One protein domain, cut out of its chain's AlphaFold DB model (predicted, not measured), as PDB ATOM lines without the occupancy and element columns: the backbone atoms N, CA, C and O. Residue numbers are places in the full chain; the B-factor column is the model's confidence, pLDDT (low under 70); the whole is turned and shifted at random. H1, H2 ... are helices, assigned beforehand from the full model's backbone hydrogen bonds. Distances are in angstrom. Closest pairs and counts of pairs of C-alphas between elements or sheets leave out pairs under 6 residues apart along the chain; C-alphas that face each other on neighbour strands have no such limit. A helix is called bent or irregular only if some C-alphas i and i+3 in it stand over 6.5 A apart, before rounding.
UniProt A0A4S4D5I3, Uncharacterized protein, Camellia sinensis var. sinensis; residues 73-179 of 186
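This is residues 73 to 179 of the 186 residues of an uncharacterized protein of Camellia sinensis var. sinensis (UniProt A0A4S4D5I3). Three helical hairpins, H1 with H2, H3 with H4 and H5 with H6, follow one another in a solenoid-like stack, with H1, H3 and H5 along one side and H2, H4 and H6 along the other. Residues 73 to 82 of the long first helix, H1, stick out from one end. The printed part has 107 residues with six named helices, H1 to H6 in order, and no named strand; the class is all helix. It is compact, with a radius of gyration of the C-alphas of 14.7 A and spans of 45 by 33 by 23 A.

H1, residues 73 to 95, begins with C-alpha 73 at (-41.136, 9.075, -12.871) and is 33.0 A long. H2 is residues 101 to 108, H3 residues 113 to 125, and H4 residues 129 to 142, 21.1 A long. H4 is only just irregular: C-alphas 130 and 133 are 6.9 A apart. H5 is residues 149 to 161. H6, residues 165 to 177, ends with C-alpha 177 at (-21.565, 46.595, -0.308).

H1 touches H2 with residues 90 to 94 alone, opposite ways at a steep tilt of 42 degrees; their closest C-alphas, Leu 94 and Pro 101, are 6.6 A apart. H2 touches H4, closest at C-alphas 102 and 135, 5.9 A. H3 and H4 touch, closest at C-alphas 123 and 129, 5.5 A, opposite ways at a shallow tilt of 15 degrees. H3 and H5 are near each other. H5 and H6 touch, closest at C-alphas 156 and 168, 4.9 A. H1 and H6 are apart. In H1, H2, H3, H5 and H6 every O i to N i+4 pair is within hydrogen-bond range; in H4, 6 of 10 are.

The C-alphas farthest apart, Thr 74 and Glu 166, are 47.3 A apart. The printed part has no cut, and no link is long. Residues 73, 74 and 77 have pLDDT under 70.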
ATOM      1  N   GLN A  73     -39.847   8.385 -12.819       66.38
ATOM      2  CA  GLN A  73     -41.136   9.075 -12.871       66.38
ATOM      3  C   GLN A  73     -41.877   8.938 -11.540       66.38
ATOM      4  O   GLN A  73     -42.337   9.938 -11.001       66.38
ATOM      5  N   THR A  74     -41.937   7.734 -10.964       69.38
ATOM      6  CA  THR A  74     -42.583   7.516  -9.663       69.38
ATOM      7  C   THR A  74     -41.919   8.323  -8.548       69.38
ATOM      8  O   THR A  74     -42.639   8.907  -7.747       69.38
ATOM      9  N   THR A  75     -40.585   8.416  -8.508       72.81
ATOM     10  CA  THR A  75     -39.897   9.259  -7.514       72.81
ATOM     11  C   THR A  75     -40.239  10.733  -7.713       72.81
ATOM     12  O   THR A  75     -40.730  11.357  -6.786       72.81
ATOM     13  N   HIS A  76     -40.149  11.251  -8.941       73.38
ATOM     14  CA  HIS A  76     -40.462  12.653  -9.240       73.38
ATOM     15  C   HIS A  76     -41.915  13.045  -8.900       73.38
ATOM     16  O   HIS A  76     -42.177  14.135  -8.392       73.38
ATOM     17  N   PHE A  77     -42.886  12.159  -9.146       68.62
ATOM     18  CA  PHE A  77     -44.278  12.385  -8.735       68.62
ATOM     19  C   PHE A  77     -44.452  12.381  -7.211       68.62
ATOM     20  O   PHE A  77     -45.225  13.175  -6.679       68.62
ATOM     21  N   VAL A  78     -43.749  11.501  -6.498       72.44
ATOM     22  CA  VAL A  78     -43.796  11.459  -5.028       72.44
ATOM     23  C   VAL A  78     -43.134  12.703  -4.429       72.44
ATOM     24  O   VAL A  78     -43.663  13.255  -3.464       72.44
ATOM     25  N   ASP A  79     -42.037  13.168  -5.022       71.12
ATOM     26  CA  ASP A  79     -41.300  14.354  -4.585       71.12
ATOM     27  C   ASP A  79     -42.140  15.623  -4.785       71.12
ATOM     28  O   ASP A  79     -42.405  16.346  -3.827       71.12
ATOM     29  N   THR A  80     -42.708  15.820  -5.978       74.62
ATOM     30  CA  THR A  80     -43.615  16.953  -6.249       74.62
ATOM     31  C   THR A  80     -44.879  16.918  -5.385       74.62
ATOM     32  O   THR A  80     -45.381  17.959  -4.957       74.62
ATOM     33  N   PHE A  81     -45.426  15.736  -5.089       72.25
ATOM     34  CA  PHE A  81     -46.568  15.620  -4.181       72.25
ATOM     35  C   PHE A  81     -46.204  16.018  -2.744       72.25
ATOM     36  O   PHE A  81     -46.986  16.700  -2.076       72.25
ATOM     37  N   ARG A  82     -45.019  15.612  -2.273       80.62
ATOM     38  CA  ARG A  82     -44.494  15.978  -0.954       80.62
ATOM     39  C   ARG A  82     -44.285  17.484  -0.846       80.62
ATOM     40  O   ARG A  82     -44.860  18.088   0.050       80.62
ATOM     41  N   GLU A  83     -43.588  18.088  -1.803       81.00
ATOM     42  CA  GLU A  83     -43.350  19.536  -1.844       81.00
ATOM     43  C   GLU A  83     -44.661  20.334  -1.821       81.00
ATOM     44  O   GLU A  83     -44.808  21.284  -1.055       81.00
ATOM     45  N   ASN A  84     -45.670  19.910  -2.590       82.06
ATOM     46  CA  ASN A  84     -46.983  20.560  -2.579       82.06
ATOM     47  C   ASN A  84     -47.687  20.455  -1.217       82.06
ATOM     48  O   ASN A  84     -48.373  21.389  -0.787       82.06
ATOM     49  N   LYS A  85     -47.551  19.314  -0.533       86.44
ATOM     50  CA  LYS A  85     -48.118  19.113   0.804       86.44
ATOM     51  C   LYS A  85     -47.403  19.972   1.847       86.44
ATOM     52  O   LYS A  85     -48.073  20.546   2.712       86.44
ATOM     53  N   ASP A  86     -46.087  20.078   1.749       87.94
ATOM     54  CA  ASP A  86     -45.259  20.859   2.665       87.94
ATOM     55  C   ASP A  86     -45.546  22.354   2.491       87.94
ATOM     56  O   ASP A  86     -45.882  23.030   3.467       87.94
ATOM     57  N   LEU A  87     -45.614  22.838   1.246       90.00
ATOM     58  CA  LEU A  87     -46.019  24.209   0.940       90.00
ATOM     59  C   LEU A  87     -47.420  24.524   1.462       90.00
ATOM     60  O   LEU A  87     -47.639  25.567   2.079       90.00
ATOM     61  N   LYS A  88     -48.387  23.626   1.247       90.06
ATOM     62  CA  LYS A  88     -49.740  23.818   1.777       90.06
ATOM     63  C   LYS A  88     -49.716  23.939   3.299       90.06
ATOM     64  O   LYS A  88     -50.349  24.837   3.844       90.06
ATOM     65  N   THR A  89     -48.977  23.067   3.976       92.50
ATOM     66  CA  THR A  89     -48.851  23.084   5.439       92.50
ATOM     67  C   THR A  89     -48.227  24.392   5.926       92.50
ATOM     68  O   THR A  89     -48.744  24.998   6.866       92.50
ATOM     69  N   LEU A  90     -47.181  24.868   5.249       93.00
ATOM     70  CA  LEU A  90     -46.524  26.144   5.522       93.00
ATOM     71  C   LEU A  90     -47.494  27.330   5.389       93.00
ATOM     72  O   LEU A  90     -47.622  28.143   6.305       93.00
ATOM     73  N   LEU A  91     -48.246  27.398   4.288       92.69
ATOM     74  CA  LEU A  91     -49.228  28.465   4.079       92.69
ATOM     75  C   LEU A  91     -50.378  28.406   5.094       92.69
ATOM     76  O   LEU A  91     -50.852  29.449   5.538       92.69
ATOM     77  N   GLU A  92     -50.815  27.217   5.517       93.12
ATOM     78  CA  GLU A  92     -51.822  27.089   6.580       93.12
ATOM     79  C   GLU A  92     -51.306  27.575   7.944       93.12
ATOM     80  O   GLU A  92     -52.076  28.158   8.709       93.12
ATOM     81  N   LYS A  93     -50.010  27.416   8.254       93.31
ATOM     82  CA  LYS A  93     -49.414  28.021   9.460       93.31
ATOM     83  C   LYS A  93     -49.455  29.549   9.393       93.31
ATOM     84  O   LYS A  93     -49.845  30.175  10.375       93.31
ATOM     85  N   LEU A  94     -49.129  30.130   8.238       92.62
ATOM     86  CA  LEU A  94     -49.107  31.583   8.011       92.62
ATOM     87  C   LEU A  94     -50.491  32.242   7.964       92.62
ATOM     88  O   LEU A  94     -50.615  33.447   8.177       92.62
ATOM     89  N   LYS A  95     -51.547  31.474   7.679       91.75
ATOM     90  CA  LYS A  95     -52.933  31.961   7.742       91.75
ATOM     91  C   LYS A  95     -53.442  32.140   9.168       91.75
ATOM     92  O   LYS A  95     -54.432  32.844   9.371       91.75
ATOM     93  N   LYS A  96     -52.819  31.491  10.156       91.62
ATOM     94  CA  LYS A  96     -53.239  31.622  11.553       91.62
ATOM     95  C   LYS A  96     -53.040  33.068  12.002       91.62
ATOM     96  O   LYS A  96     -51.991  33.666  11.777       91.62
ATOM     97  N   ARG A  97     -54.052  33.643  12.654       83.81
ATOM     98  CA  ARG A  97     -53.966  35.011  13.182       83.81
ATOM     99  C   ARG A  97     -52.781  35.112  14.149       83.81
ATOM    100  O   ARG A  97     -52.677  34.299  15.061       83.81
ATOM    101  N   GLY A  98     -51.926  36.113  13.951       84.88
ATOM    102  CA  GLY A  98     -50.736  36.320  14.780       84.88
ATOM    103  C   GLY A  98     -49.589  35.348  14.497       84.88
ATOM    104  O   GLY A  98     -48.655  35.288  15.285       84.88
ATOM    105  N   SER A  99     -49.640  34.581  13.401       90.44
ATOM    106  CA  SER A  99     -48.498  33.776  12.960       90.44
ATOM    107  C   SER A  99     -47.284  34.670  12.705       90.44
ATOM    108  O   SER A  99     -47.415  35.653  11.974       90.44
ATOM    109  N   ASP A 100     -46.118  34.286  13.212       93.00
ATOM    110  CA  ASP A 100     -44.851  34.957  12.930       93.00
ATOM    111  C   ASP A 100     -44.075  34.159  11.860       93.00
ATOM    112  O   ASP A 100     -43.681  33.018  12.122       93.00
ATOM    113  N   PRO A 101     -43.866  34.702  10.646       91.88
ATOM    114  CA  PRO A 101     -43.179  34.010   9.564       91.88
ATOM    115  C   PRO A 101     -41.707  33.770   9.896       91.88
ATOM    116  O   PRO A 101     -41.136  32.811   9.386       91.88
ATOM    117  N   LEU A 102     -41.100  34.588  10.765       93.06
ATOM    118  CA  LEU A 102     -39.727  34.390  11.216       93.06
ATOM    119  C   LEU A 102     -39.627  33.172  12.124       93.06
ATOM    120  O   LEU A 102     -38.692  32.392  11.977       93.06
ATOM    121  N   GLN A 103     -40.583  32.989  13.039       93.31
ATOM    122  CA  GLN A 103     -40.617  31.786  13.876       93.31
ATOM    123  C   GLN A 103     -40.904  30.554  13.037       93.31
ATOM    124  O   GLN A 103     -40.207  29.561  13.178       93.31
ATOM    125  N   ILE A 104     -41.838  30.634  12.085       93.06
ATOM    126  CA  ILE A 104     -42.118  29.498  11.201       93.06
ATOM    127  C   ILE A 104     -40.880  29.137  10.368       93.06
ATOM    128  O   ILE A 104     -40.609  27.957  10.192       93.06
ATOM    129  N   LEU A 105     -40.100  30.113   9.891       92.25
ATOM    130  CA  LEU A 105     -38.838  29.844   9.193       92.25
ATOM    131  C   LEU A 105     -37.786  29.212  10.120       92.25
ATOM    132  O   LEU A 105     -37.065  28.311   9.703       92.25
ATOM    133  N   LYS A 106     -37.703  29.644  11.383       91.50
ATOM    134  CA  LYS A 106     -36.809  29.024  12.377       91.50
ATOM    135  C   LYS A 106     -37.222  27.590  12.709       91.50
ATOM    136  O   LYS A 106     -36.352  26.733  12.829       91.50
ATOM    137  N   ASP A 107     -38.523  27.345  12.838       90.62
ATOM    138  CA  ASP A 107     -39.099  26.059  13.231       90.62
ATOM    139  C   ASP A 107     -39.065  25.038  12.084       90.62
ATOM    140  O   ASP A 107     -38.683  23.885  12.286       90.62
ATOM    141  N   ASP A 108     -39.462  25.454  10.878       86.69
ATOM    142  CA  ASP A 108     -39.507  24.588   9.692       86.69
ATOM    143  C   ASP A 108     -38.120  24.405   9.069       86.69
ATOM    144  O   ASP A 108     -37.898  23.467   8.301       86.69
ATOM    145  N   GLY A 109     -37.176  25.277   9.426       81.69
ATOM    146  CA  GLY A 109     -35.818  25.256   8.922       81.69
ATOM    147  C   GLY A 109     -35.736  25.746   7.481       81.69
ATOM    148  O   GLY A 109     -36.420  26.679   7.065       81.69
ATOM    149  N   ASP A 110     -34.835  25.144   6.715       88.50
ATOM    150  CA  ASP A 110     -34.433  25.676   5.425       88.50
ATOM    151  C   ASP A 110     -35.527  25.587   4.339       88.50
ATOM    152  O   ASP A 110     -35.714  24.556   3.691       88.50
ATOM    153  N   TRP A 111     -36.244  26.688   4.101       92.38
ATOM    154  CA  TRP A 111     -37.206  26.766   3.001       92.38
ATOM    155  C   TRP A 111     -36.511  26.703   1.642       92.38
ATOM    156  O   TRP A 111     -35.605  27.485   1.347       92.38
ATOM    157  N   THR A 112     -37.024  25.858   0.744       92.00
ATOM    158  CA  THR A 112     -36.598  25.899  -0.660       92.00
ATOM    159  C   THR A 112     -36.957  27.249  -1.289       92.00
ATOM    160  O   THR A 112     -37.850  27.964  -0.822       92.00
ATOM    161  N   LYS A 113     -36.294  27.597  -2.398       92.44
ATOM    162  CA  LYS A 113     -36.554  28.844  -3.135       92.44
ATOM    163  C   LYS A 113     -38.041  29.016  -3.477       92.44
ATOM    164  O   LYS A 113     -38.577  30.112  -3.331       92.44
ATOM    165  N   ASP A 114     -38.720  27.944  -3.876       92.19
ATOM    166  CA  ASP A 114     -40.141  27.997  -4.236       92.19
ATOM    167  C   ASP A 114     -41.046  28.241  -3.027       92.19
ATOM    168  O   ASP A 114     -41.967  29.059  -3.112       92.19
ATOM    169  N   HIS A 115     -40.746  27.605  -1.887       93.88
ATOM    170  CA  HIS A 115     -41.440  27.868  -0.626       93.88
ATOM    171  C   HIS A 115     -41.261  29.324  -0.207       93.88
ATOM    172  O   HIS A 115     -42.249  30.013   0.042       93.88
ATOM    173  N   PHE A 116     -40.023  29.822  -0.223       95.75
ATOM    174  CA  PHE A 116     -39.710  31.208   0.104       95.75
ATOM    175  C   PHE A 116     -40.518  32.200  -0.746       95.75
ATOM    176  O   PHE A 116     -41.231  33.049  -0.207       95.75
ATOM    177  N   TRP A 117     -40.501  32.063  -2.076       95.69
ATOM    178  CA  TRP A 117     -41.254  32.974  -2.944       95.69
ATOM    179  C   TRP A 117     -42.769  32.843  -2.784       95.69
ATOM    180  O   TRP A 117     -43.488  33.831  -2.943       95.69
ATOM    181  N   ALA A 118     -43.278  31.646  -2.485       95.00
ATOM    182  CA  ALA A 118     -44.691  31.462  -2.184       95.00
ATOM    183  C   ALA A 118     -45.094  32.167  -0.880       95.00
ATOM    184  O   ALA A 118     -46.143  32.812  -0.850       95.00
ATOM    185  N   VAL A 119     -44.245  32.118   0.150       95.50
ATOM    186  CA  VAL A 119     -44.450  32.853   1.402       95.50
ATOM    187  C   VAL A 119     -44.435  34.359   1.164       95.50
ATOM    188  O   VAL A 119     -45.359  35.036   1.604       95.50
ATOM    189  N   LEU A 120     -43.465  34.895   0.416       96.44
ATOM    190  CA  LEU A 120     -43.431  36.337   0.143       96.44
ATOM    191  C   LEU A 120     -44.682  36.818  -0.598       96.44
ATOM    192  O   LEU A 120     -45.276  37.826  -0.217       96.44
ATOM    193  N   ARG A 121     -45.138  36.064  -1.608       95.50
ATOM    194  CA  ARG A 121     -46.409  36.353  -2.294       95.50
ATOM    195  C   ARG A 121     -47.590  36.344  -1.330       95.50
ATOM    196  O   ARG A 121     -48.443  37.223  -1.415       95.50
ATOM    197  N   PHE A 122     -47.642  35.369  -0.426       94.81
ATOM    198  CA  PHE A 122     -48.695  35.281   0.579       94.81
ATOM    199  C   PHE A 122     -48.678  36.484   1.535       94.81
ATOM    200  O   PHE A 122     -49.735  37.049   1.817       94.81
ATOM    201  N   LEU A 123     -47.504  36.905   2.012       95.44
ATOM    202  CA  LEU A 123     -47.365  38.064   2.901       95.44
ATOM    203  C   LEU A 123     -47.850  39.346   2.222       95.44
ATOM    204  O   LEU A 123     -48.656  40.074   2.792       95.44
ATOM    205  N   VAL A 124     -47.454  39.573   0.969       94.81
ATOM    206  CA  VAL A 124     -47.953  40.700   0.168       94.81
ATOM    207  C   VAL A 124     -49.481  40.650   0.028       94.81
ATOM    208  O   VAL A 124     -50.176  41.606   0.362       94.81
ATOM    209  N   GLN A 125     -50.037  39.504  -0.378       93.94
ATOM    210  CA  GLN A 125     -51.486  39.334  -0.570       93.94
ATOM    211  C   GLN A 125     -52.308  39.473   0.717       93.94
ATOM    212  O   GLN A 125     -53.495  39.783   0.653       93.94
ATOM    213  N   SER A 126     -51.696  39.233   1.875       92.81
ATOM    214  CA  SER A 126     -52.332  39.357   3.188       92.81
ATOM    215  C   SER A 126     -52.071  40.707   3.866       92.81
ATOM    216  O   SER A 126     -52.366  40.849   5.051       92.81
ATOM    217  N   SER A 127     -51.552  41.699   3.129       92.50
ATOM    218  CA  SER A 127     -51.221  43.041   3.640       92.50
ATOM    219  C   SER A 127     -50.163  43.032   4.752       92.50
ATOM    220  O   SER A 127     -50.159  43.876   5.647       92.50
ATOM    221  N   ARG A 128     -49.245  42.069   4.680       94.62
ATOM    222  CA  ARG A 128     -48.136  41.833   5.613       94.62
ATOM    223  C   ARG A 128     -46.775  42.086   4.958       94.62
ATOM    224  O   ARG A 128     -45.766  41.519   5.368       94.62
ATOM    225  N   SER A 129     -46.720  42.939   3.933       94.56
ATOM    226  CA  SER A 129     -45.493  43.222   3.169       94.56
ATOM    227  C   SER A 129     -44.346  43.769   4.027       94.56
ATOM    228  O   SER A 129     -43.188  43.496   3.733       94.56
ATOM    229  N   LYS A 130     -44.643  44.422   5.159       95.62
ATOM    230  CA  LYS A 130     -43.641  44.884   6.141       95.62
ATOM    231  C   LYS A 130     -42.794  43.769   6.766       95.62
ATOM    232  O   LYS A 130     -41.733  44.043   7.314       95.62
ATOM    233  N   GLU A 131     -43.253  42.523   6.708       96.00
ATOM    234  CA  GLU A 131     -42.518  41.367   7.236       96.00
ATOM    235  C   GLU A 131     -41.526  40.797   6.207       96.00
ATOM    236  O   GLU A 131     -40.608  40.065   6.572       96.00
ATOM    237  N   VAL A 132     -41.665  41.159   4.925       96.69
ATOM    238  CA  VAL A 132     -40.836  40.639   3.828       96.69
ATOM    239  C   VAL A 132     -39.334  40.889   4.025       96.69
ATOM    240  O   VAL A 132     -38.586  39.921   3.863       96.69
ATOM    241  N   PRO A 133     -38.860  42.100   4.401       96.69
ATOM    242  CA  PRO A 133     -37.430  42.340   4.607       96.69
ATOM    243  C   PRO A 133     -36.824  41.387   5.643       96.69
ATOM    244  O   PRO A 133     -35.825  40.729   5.375       96.69
ATOM    245  N   GLN A 134     -37.494  41.224   6.787       96.31
ATOM    246  CA  GLN A 134     -37.007  40.383   7.882       96.31
ATOM    247  C   GLN A 134     -36.976  38.900   7.491       96.31
ATOM    248  O   GLN A 134     -36.039  38.175   7.829       96.31
ATOM    249  N   VAL A 135     -37.993  38.437   6.755       96.44
ATOM    250  CA  VAL A 135     -38.051  37.054   6.257       96.44
ATOM    251  C   VAL A 135     -36.943  36.803   5.236       96.44
ATOM    252  O   VAL A 135     -36.308  35.748   5.274       96.44
ATOM    253  N   PHE A 136     -36.673  37.765   4.351       97.00
ATOM    254  CA  PHE A 136     -35.563  37.670   3.406       97.00
ATOM    255  C   PHE A 136     -34.208  37.643   4.114       97.00
ATOM    256  O   PHE A 136     -33.390  36.781   3.799       97.00
ATOM    257  N   ASP A 137     -33.989  38.521   5.092       96.19
ATOM    258  CA  ASP A 137     -32.745  38.581   5.859       96.19
ATOM    259  C   ASP A 137     -32.450  37.272   6.580       96.19
ATOM    260  O   ASP A 137     -31.317  36.790   6.564       96.19
ATOM    261  N   LEU A 138     -33.464  36.653   7.181       95.81
ATOM    262  CA  LEU A 138     -33.276  35.364   7.827       95.81
ATOM    263  C   LEU A 138     -32.997  34.264   6.793       95.81
ATOM    264  O   LEU A 138     -32.032  33.517   6.935       95.81
ATOM    265  N   TRP A 139     -33.792  34.191   5.725       96.31
ATOM    266  CA  TRP A 139     -33.690  33.128   4.724       96.31
ATOM    267  C   TRP A 139     -32.385  33.163   3.915       96.31
ATOM    268  O   TRP A 139     -31.791  32.112   3.651       96.31
ATOM    269  N   LYS A 140     -31.915  34.358   3.529       94.81
ATOM    270  CA  LYS A 140     -30.690  34.535   2.728       94.81
ATOM    271  C   LYS A 140     -29.427  34.142   3.498       94.81
ATOM    272  O   LYS A 140     -28.451  33.725   2.886       94.81
ATOM    273  N   ASN A 141     -29.463  34.239   4.828       94.19
ATOM    274  CA  ASN A 141     -28.333  33.935   5.706       94.19
ATOM    275  C   ASN A 141     -28.223  32.449   6.088       94.19
ATOM    276  O   ASN A 141     -27.192  32.043   6.622       94.19
ATOM    277  N   ILE A 142     -29.233  31.624   5.786       93.56
ATOM    278  CA  ILE A 142     -29.166  30.165   5.986       93.56
ATOM    279  C   ILE A 142     -28.118  29.542   5.051       93.56
ATOM    280  O   ILE A 142     -27.361  28.660   5.453       93.56
ATOM    281  N   GLU A 143     -28.040  30.023   3.808       93.44
ATOM    282  CA  GLU A 143     -27.158  29.468   2.788       93.44
ATOM    283  C   GLU A 143     -26.508  30.576   1.952       93.44
ATOM    284  O   GLU A 143     -27.185  31.348   1.274       93.44
ATOM    285  N   LYS A 144     -25.168  30.607   1.927       92.12
ATOM    286  CA  LYS A 144     -24.389  31.659   1.245       92.12
ATOM    287  C   LYS A 144     -24.725  31.815  -0.242       92.12
ATOM    288  O   LYS A 144     -24.631  32.917  -0.768       92.12
ATOM    289  N   SER A 145     -25.136  30.738  -0.919       93.00
ATOM    290  CA  SER A 145     -25.496  30.744  -2.347       93.00
ATOM    291  C   SER A 145     -26.708  31.637  -2.665       93.00
ATOM    292  O   SER A 145     -26.900  32.050  -3.812       93.00
ATOM    293  N   ARG A 146     -27.523  31.973  -1.659       94.50
ATOM    294  CA  ARG A 146     -28.719  32.819  -1.801       94.50
ATOM    295  C   ARG A 146     -28.396  34.297  -1.857       94.50
ATOM    296  O   ARG A 146     -29.220  35.065  -2.359       94.50
ATOM    297  N   ILE A 147     -27.212  34.676  -1.386       95.62
ATOM    298  CA  ILE A 147     -26.678  36.027  -1.481       95.62
ATOM    299  C   ILE A 147     -26.147  36.206  -2.906       95.62
ATOM    300  O   ILE A 147     -24.975  35.984  -3.200       95.62
ATOM    301  N   ASN A 148     -27.052  36.523  -3.828       94.25
ATOM    302  CA  ASN A 148     -26.739  36.702  -5.239       94.25
ATOM    303  C   ASN A 148     -27.593  37.812  -5.853       94.25
ATOM    304  O   ASN A 148     -28.660  38.151  -5.342       94.25
ATOM    305  N   LEU A 149     -27.122  38.339  -6.984       93.00
ATOM    306  CA  LEU A 149     -27.744  39.476  -7.654       93.00
ATOM    307  C   LEU A 149     -29.231  39.239  -7.952       93.00
ATOM    308  O   LEU A 149     -30.068  40.064  -7.604       93.00
ATOM    309  N   PHE A 150     -29.561  38.072  -8.509       93.38
ATOM    310  CA  PHE A 150     -30.928  37.731  -8.899       93.38
ATOM    311  C   PHE A 150     -31.915  37.814  -7.726       93.38
ATOM    312  O   PHE A 150     -33.011  38.357  -7.867       93.38
ATOM    313  N   ASN A 151     -31.551  37.266  -6.565       95.31
ATOM    314  CA  ASN A 151     -32.433  37.273  -5.401       95.31
ATOM    315  C   ASN A 151     -32.628  38.695  -4.852       95.31
ATOM    316  O   ASN A 151     -33.763  39.070  -4.563       95.31
ATOM    317  N   TYR A 152     -31.562  39.494  -4.755       95.81
ATOM    318  CA  TYR A 152     -31.666  40.883  -4.296       95.81
ATOM    319  C   TYR A 152     -32.466  41.751  -5.266       95.81
ATOM    320  O   TYR A 152     -33.344  42.476  -4.817       95.81
ATOM    321  N   GLU A 153     -32.242  41.654  -6.578       94.38
ATOM    322  CA  GLU A 153     -33.026  42.407  -7.569       94.38
ATOM    323  C   GLU A 153     -34.520  42.089  -7.457       94.38
ATOM    324  O   GLU A 153     -35.359  42.989  -7.476       94.38
ATOM    325  N   LYS A 154     -34.867  40.810  -7.274       95.19
ATOM    326  CA  LYS A 154     -36.261  40.403  -7.066       95.19
ATOM    327  C   LYS A 154     -36.857  40.974  -5.778       95.19
ATOM    328  O   LYS A 154     -38.015  41.389  -5.803       95.19
ATOM    329  N   ILE A 155     -36.099  41.007  -4.683       97.06
ATOM    330  CA  ILE A 155     -36.559  41.589  -3.414       97.06
ATOM    331  C   ILE A 155     -36.693  43.103  -3.509       97.06
ATOM    332  O   ILE A 155     -37.738  43.628  -3.148       97.06
ATOM    333  N   ILE A 156     -35.689  43.798  -4.041       95.56
ATOM    334  CA  ILE A 156     -35.716  45.252  -4.227       95.56
ATOM    335  C   ILE A 156     -36.925  45.646  -5.080       95.56
ATOM    336  O   ILE A 156     -37.671  46.542  -4.699       95.56
ATOM    337  N   GLY A 157     -37.170  44.938  -6.189       94.31
ATOM    338  CA  GLY A 157     -38.341  45.174  -7.037       94.31
ATOM    339  C   GLY A 157     -39.661  45.015  -6.285       94.31
ATOM    340  O   GLY A 157     -40.520  45.887  -6.369       94.31
ATOM    341  N   LEU A 158     -39.799  43.945  -5.495       95.62
ATOM    342  CA  LEU A 158     -40.988  43.720  -4.671       95.62
ATOM    343  C   LEU A 158     -41.178  44.819  -3.616       95.62
ATOM    344  O   LEU A 158     -42.294  45.289  -3.428       95.62
ATOM    345  N   LEU A 159     -40.113  45.252  -2.939       96.00
ATOM    346  CA  LEU A 159     -40.198  46.304  -1.920       96.00
ATOM    347  C   LEU A 159     -40.620  47.648  -2.529       96.00
ATOM    348  O   LEU A 159     -41.459  48.338  -1.953       96.00
ATOM    349  N   VAL A 160     -40.112  47.984  -3.719       95.69
ATOM    350  CA  VAL A 160     -40.543  49.174  -4.471       95.69
ATOM    351  C   VAL A 160     -42.020  49.081  -4.862       95.69
ATOM    352  O   VAL A 160     -42.752  50.052  -4.680       95.69
ATOM    353  N   GLU A 161     -42.481  47.926  -5.358       94.81
ATOM    354  CA  GLU A 161     -43.897  47.703  -5.704       94.81
ATOM    355  C   GLU A 161     -44.831  47.881  -4.496       94.81
ATOM    356  O   GLU A 161     -45.932  48.411  -4.641       94.81
ATOM    357  N   GLU A 162     -44.379  47.489  -3.305       94.50
ATOM    358  CA  GLU A 162     -45.126  47.614  -2.048       94.50
ATOM    359  C   GLU A 162     -44.964  48.988  -1.366       94.50
ATOM    360  O   GLU A 162     -45.536  49.221  -0.301       94.50
ATOM    361  N   GLY A 163     -44.193  49.908  -1.958       93.56
ATOM    362  CA  GLY A 163     -43.941  51.244  -1.404       93.56
ATOM    363  C   GLY A 163     -43.001  51.268  -0.190       93.56
ATOM    364  O   GLY A 163     -42.921  52.284   0.500       93.56
ATOM    365  N   LEU A 164     -42.275  50.177   0.068       95.00
ATOM    366  CA  LEU A 164     -41.275  50.032   1.133       95.00
ATOM    367  C   LEU A 164     -39.917  50.571   0.662       95.00
ATOM    368  O   LEU A 164     -38.955  49.831   0.445       95.00
ATOM    369  N   MET A 165     -39.875  51.879   0.401       94.75
ATOM    370  CA  MET A 165     -38.739  52.528  -0.261       94.75
ATOM    371  C   MET A 165     -37.465  52.529   0.583       94.75
ATOM    372  O   MET A 165     -36.384  52.334   0.033       94.75
ATOM    373  N   GLU A 166     -37.573  52.718   1.897       96.44
ATOM    374  CA  GLU A 166     -36.402  52.741   2.782       96.44
ATOM    375  C   GLU A 166     -35.743  51.359   2.850       96.44
ATOM    376  O   GLU A 166     -34.520  51.220   2.764       96.44
ATOM    377  N   GLU A 167     -36.557  50.309   2.909       97.62
ATOM    378  CA  GLU A 167     -36.107  48.924   2.890       97.62
ATOM    379  C   GLU A 167     -35.522  48.548   1.523       97.62
ATOM    380  O   GLU A 167     -34.500  47.865   1.458       97.62
ATOM    381  N   ALA A 168     -36.112  49.040   0.427       96.00
ATOM    382  CA  ALA A 168     -35.576  48.849  -0.919       96.00
ATOM    383  C   ALA A 168     -34.198  49.513  -1.091       96.00
ATOM    384  O   ALA A 168     -33.277  48.895  -1.632       96.00
ATOM    385  N   ILE A 169     -34.034  50.749  -0.605       95.38
ATOM    386  CA  ILE A 169     -32.754  51.472  -0.615       95.38
ATOM    387  C   ILE A 169     -31.724  50.743   0.251       95.38
ATOM    388  O   ILE A 169     -30.593  50.541  -0.195       95.38
ATOM    389  N   SER A 170     -32.115  50.293   1.445       96.81
ATOM    390  CA  SER A 170     -31.238  49.538   2.348       96.81
ATOM    391  C   SER A 170     -30.742  48.245   1.693       96.81
ATOM    392  O   SER A 170     -29.541  47.974   1.683       96.81
ATOM    393  N   ALA A 171     -31.639  47.483   1.059       95.50
ATOM    394  CA  ALA A 171     -31.285  46.256   0.347       95.50
ATOM    395  C   ALA A 171     -30.366  46.518  -0.861       95.50
ATOM    396  O   ALA A 171     -29.461  45.726  -1.135       95.50
ATOM    397  N   LEU A 172     -30.554  47.636  -1.571       93.88
ATOM    398  CA  LEU A 172     -29.671  48.050  -2.663       93.88
ATOM    399  C   LEU A 172     -28.275  48.439  -2.154       93.88
ATOM    400  O   LEU A 172     -27.272  48.071  -2.765       93.88
ATOM    401  N   GLN A 173     -28.190  49.166  -1.042       95.12
ATOM    402  CA  GLN A 173     -26.914  49.516  -0.415       95.12
ATOM    403  C   GLN A 173     -26.157  48.274   0.051       95.12
ATOM    404  O   GLN A 173     -24.956  48.167  -0.194       95.12
ATOM    405  N   GLU A 174     -26.858  47.312   0.653       95.12
ATOM    406  CA  GLU A 174     -26.278  46.026   1.036       95.12
ATOM    407  C   GLU A 174     -25.742  45.270  -0.186       95.12
ATOM    408  O   GLU A 174     -24.588  44.844  -0.189       95.12
ATOM    409  N   LEU A 175     -26.540  45.173  -1.256       93.50
ATOM    410  CA  LEU A 175     -26.134  44.555  -2.519       93.50
ATOM    411  C   LEU A 175     -24.837  45.175  -3.064       93.50
ATOM    412  O   LEU A 175     -23.891  44.453  -3.391       93.50
ATOM    413  N   MET A 176     -24.766  46.509  -3.109       91.06
ATOM    414  CA  MET A 176     -23.567  47.232  -3.544       91.06
ATOM    415  C   MET A 176     -22.369  46.978  -2.620       91.06
ATOM    416  O   MET A 176     -21.249  46.819  -3.108       91.06
ATOM    417  N   GLY A 177     -22.592  46.912  -1.304       93.25
ATOM    418  CA  GLY A 177     -21.565  46.595  -0.308       93.25
ATOM    419  C   GLY A 177     -20.990  45.184  -0.460       93.25
ATOM    420  O   GLY A 177     -19.814  44.964  -0.179       93.25
ATOM    421  N   LEU A 178     -21.779  44.247  -0.989       91.56
ATOM    422  CA  LEU A 178     -21.349  42.889  -1.333       91.56
ATOM    423  C   LEU A 178     -20.570  42.813  -2.660       91.56
ATOM    424  O   LEU A 178     -20.173  41.728  -3.081       91.56
ATOM    425  N   GLY A 179     -20.358  43.943  -3.346       89.38
ATOM    426  CA  GLY A 179     -19.689  43.998  -4.649       89.38
ATOM    427  C   GLY A 179     -20.549  43.486  -5.808       89.38
ATOM    428  O   GLY A 179     -20.075  43.404  -6.941       89.38
TER     429      GLY A 179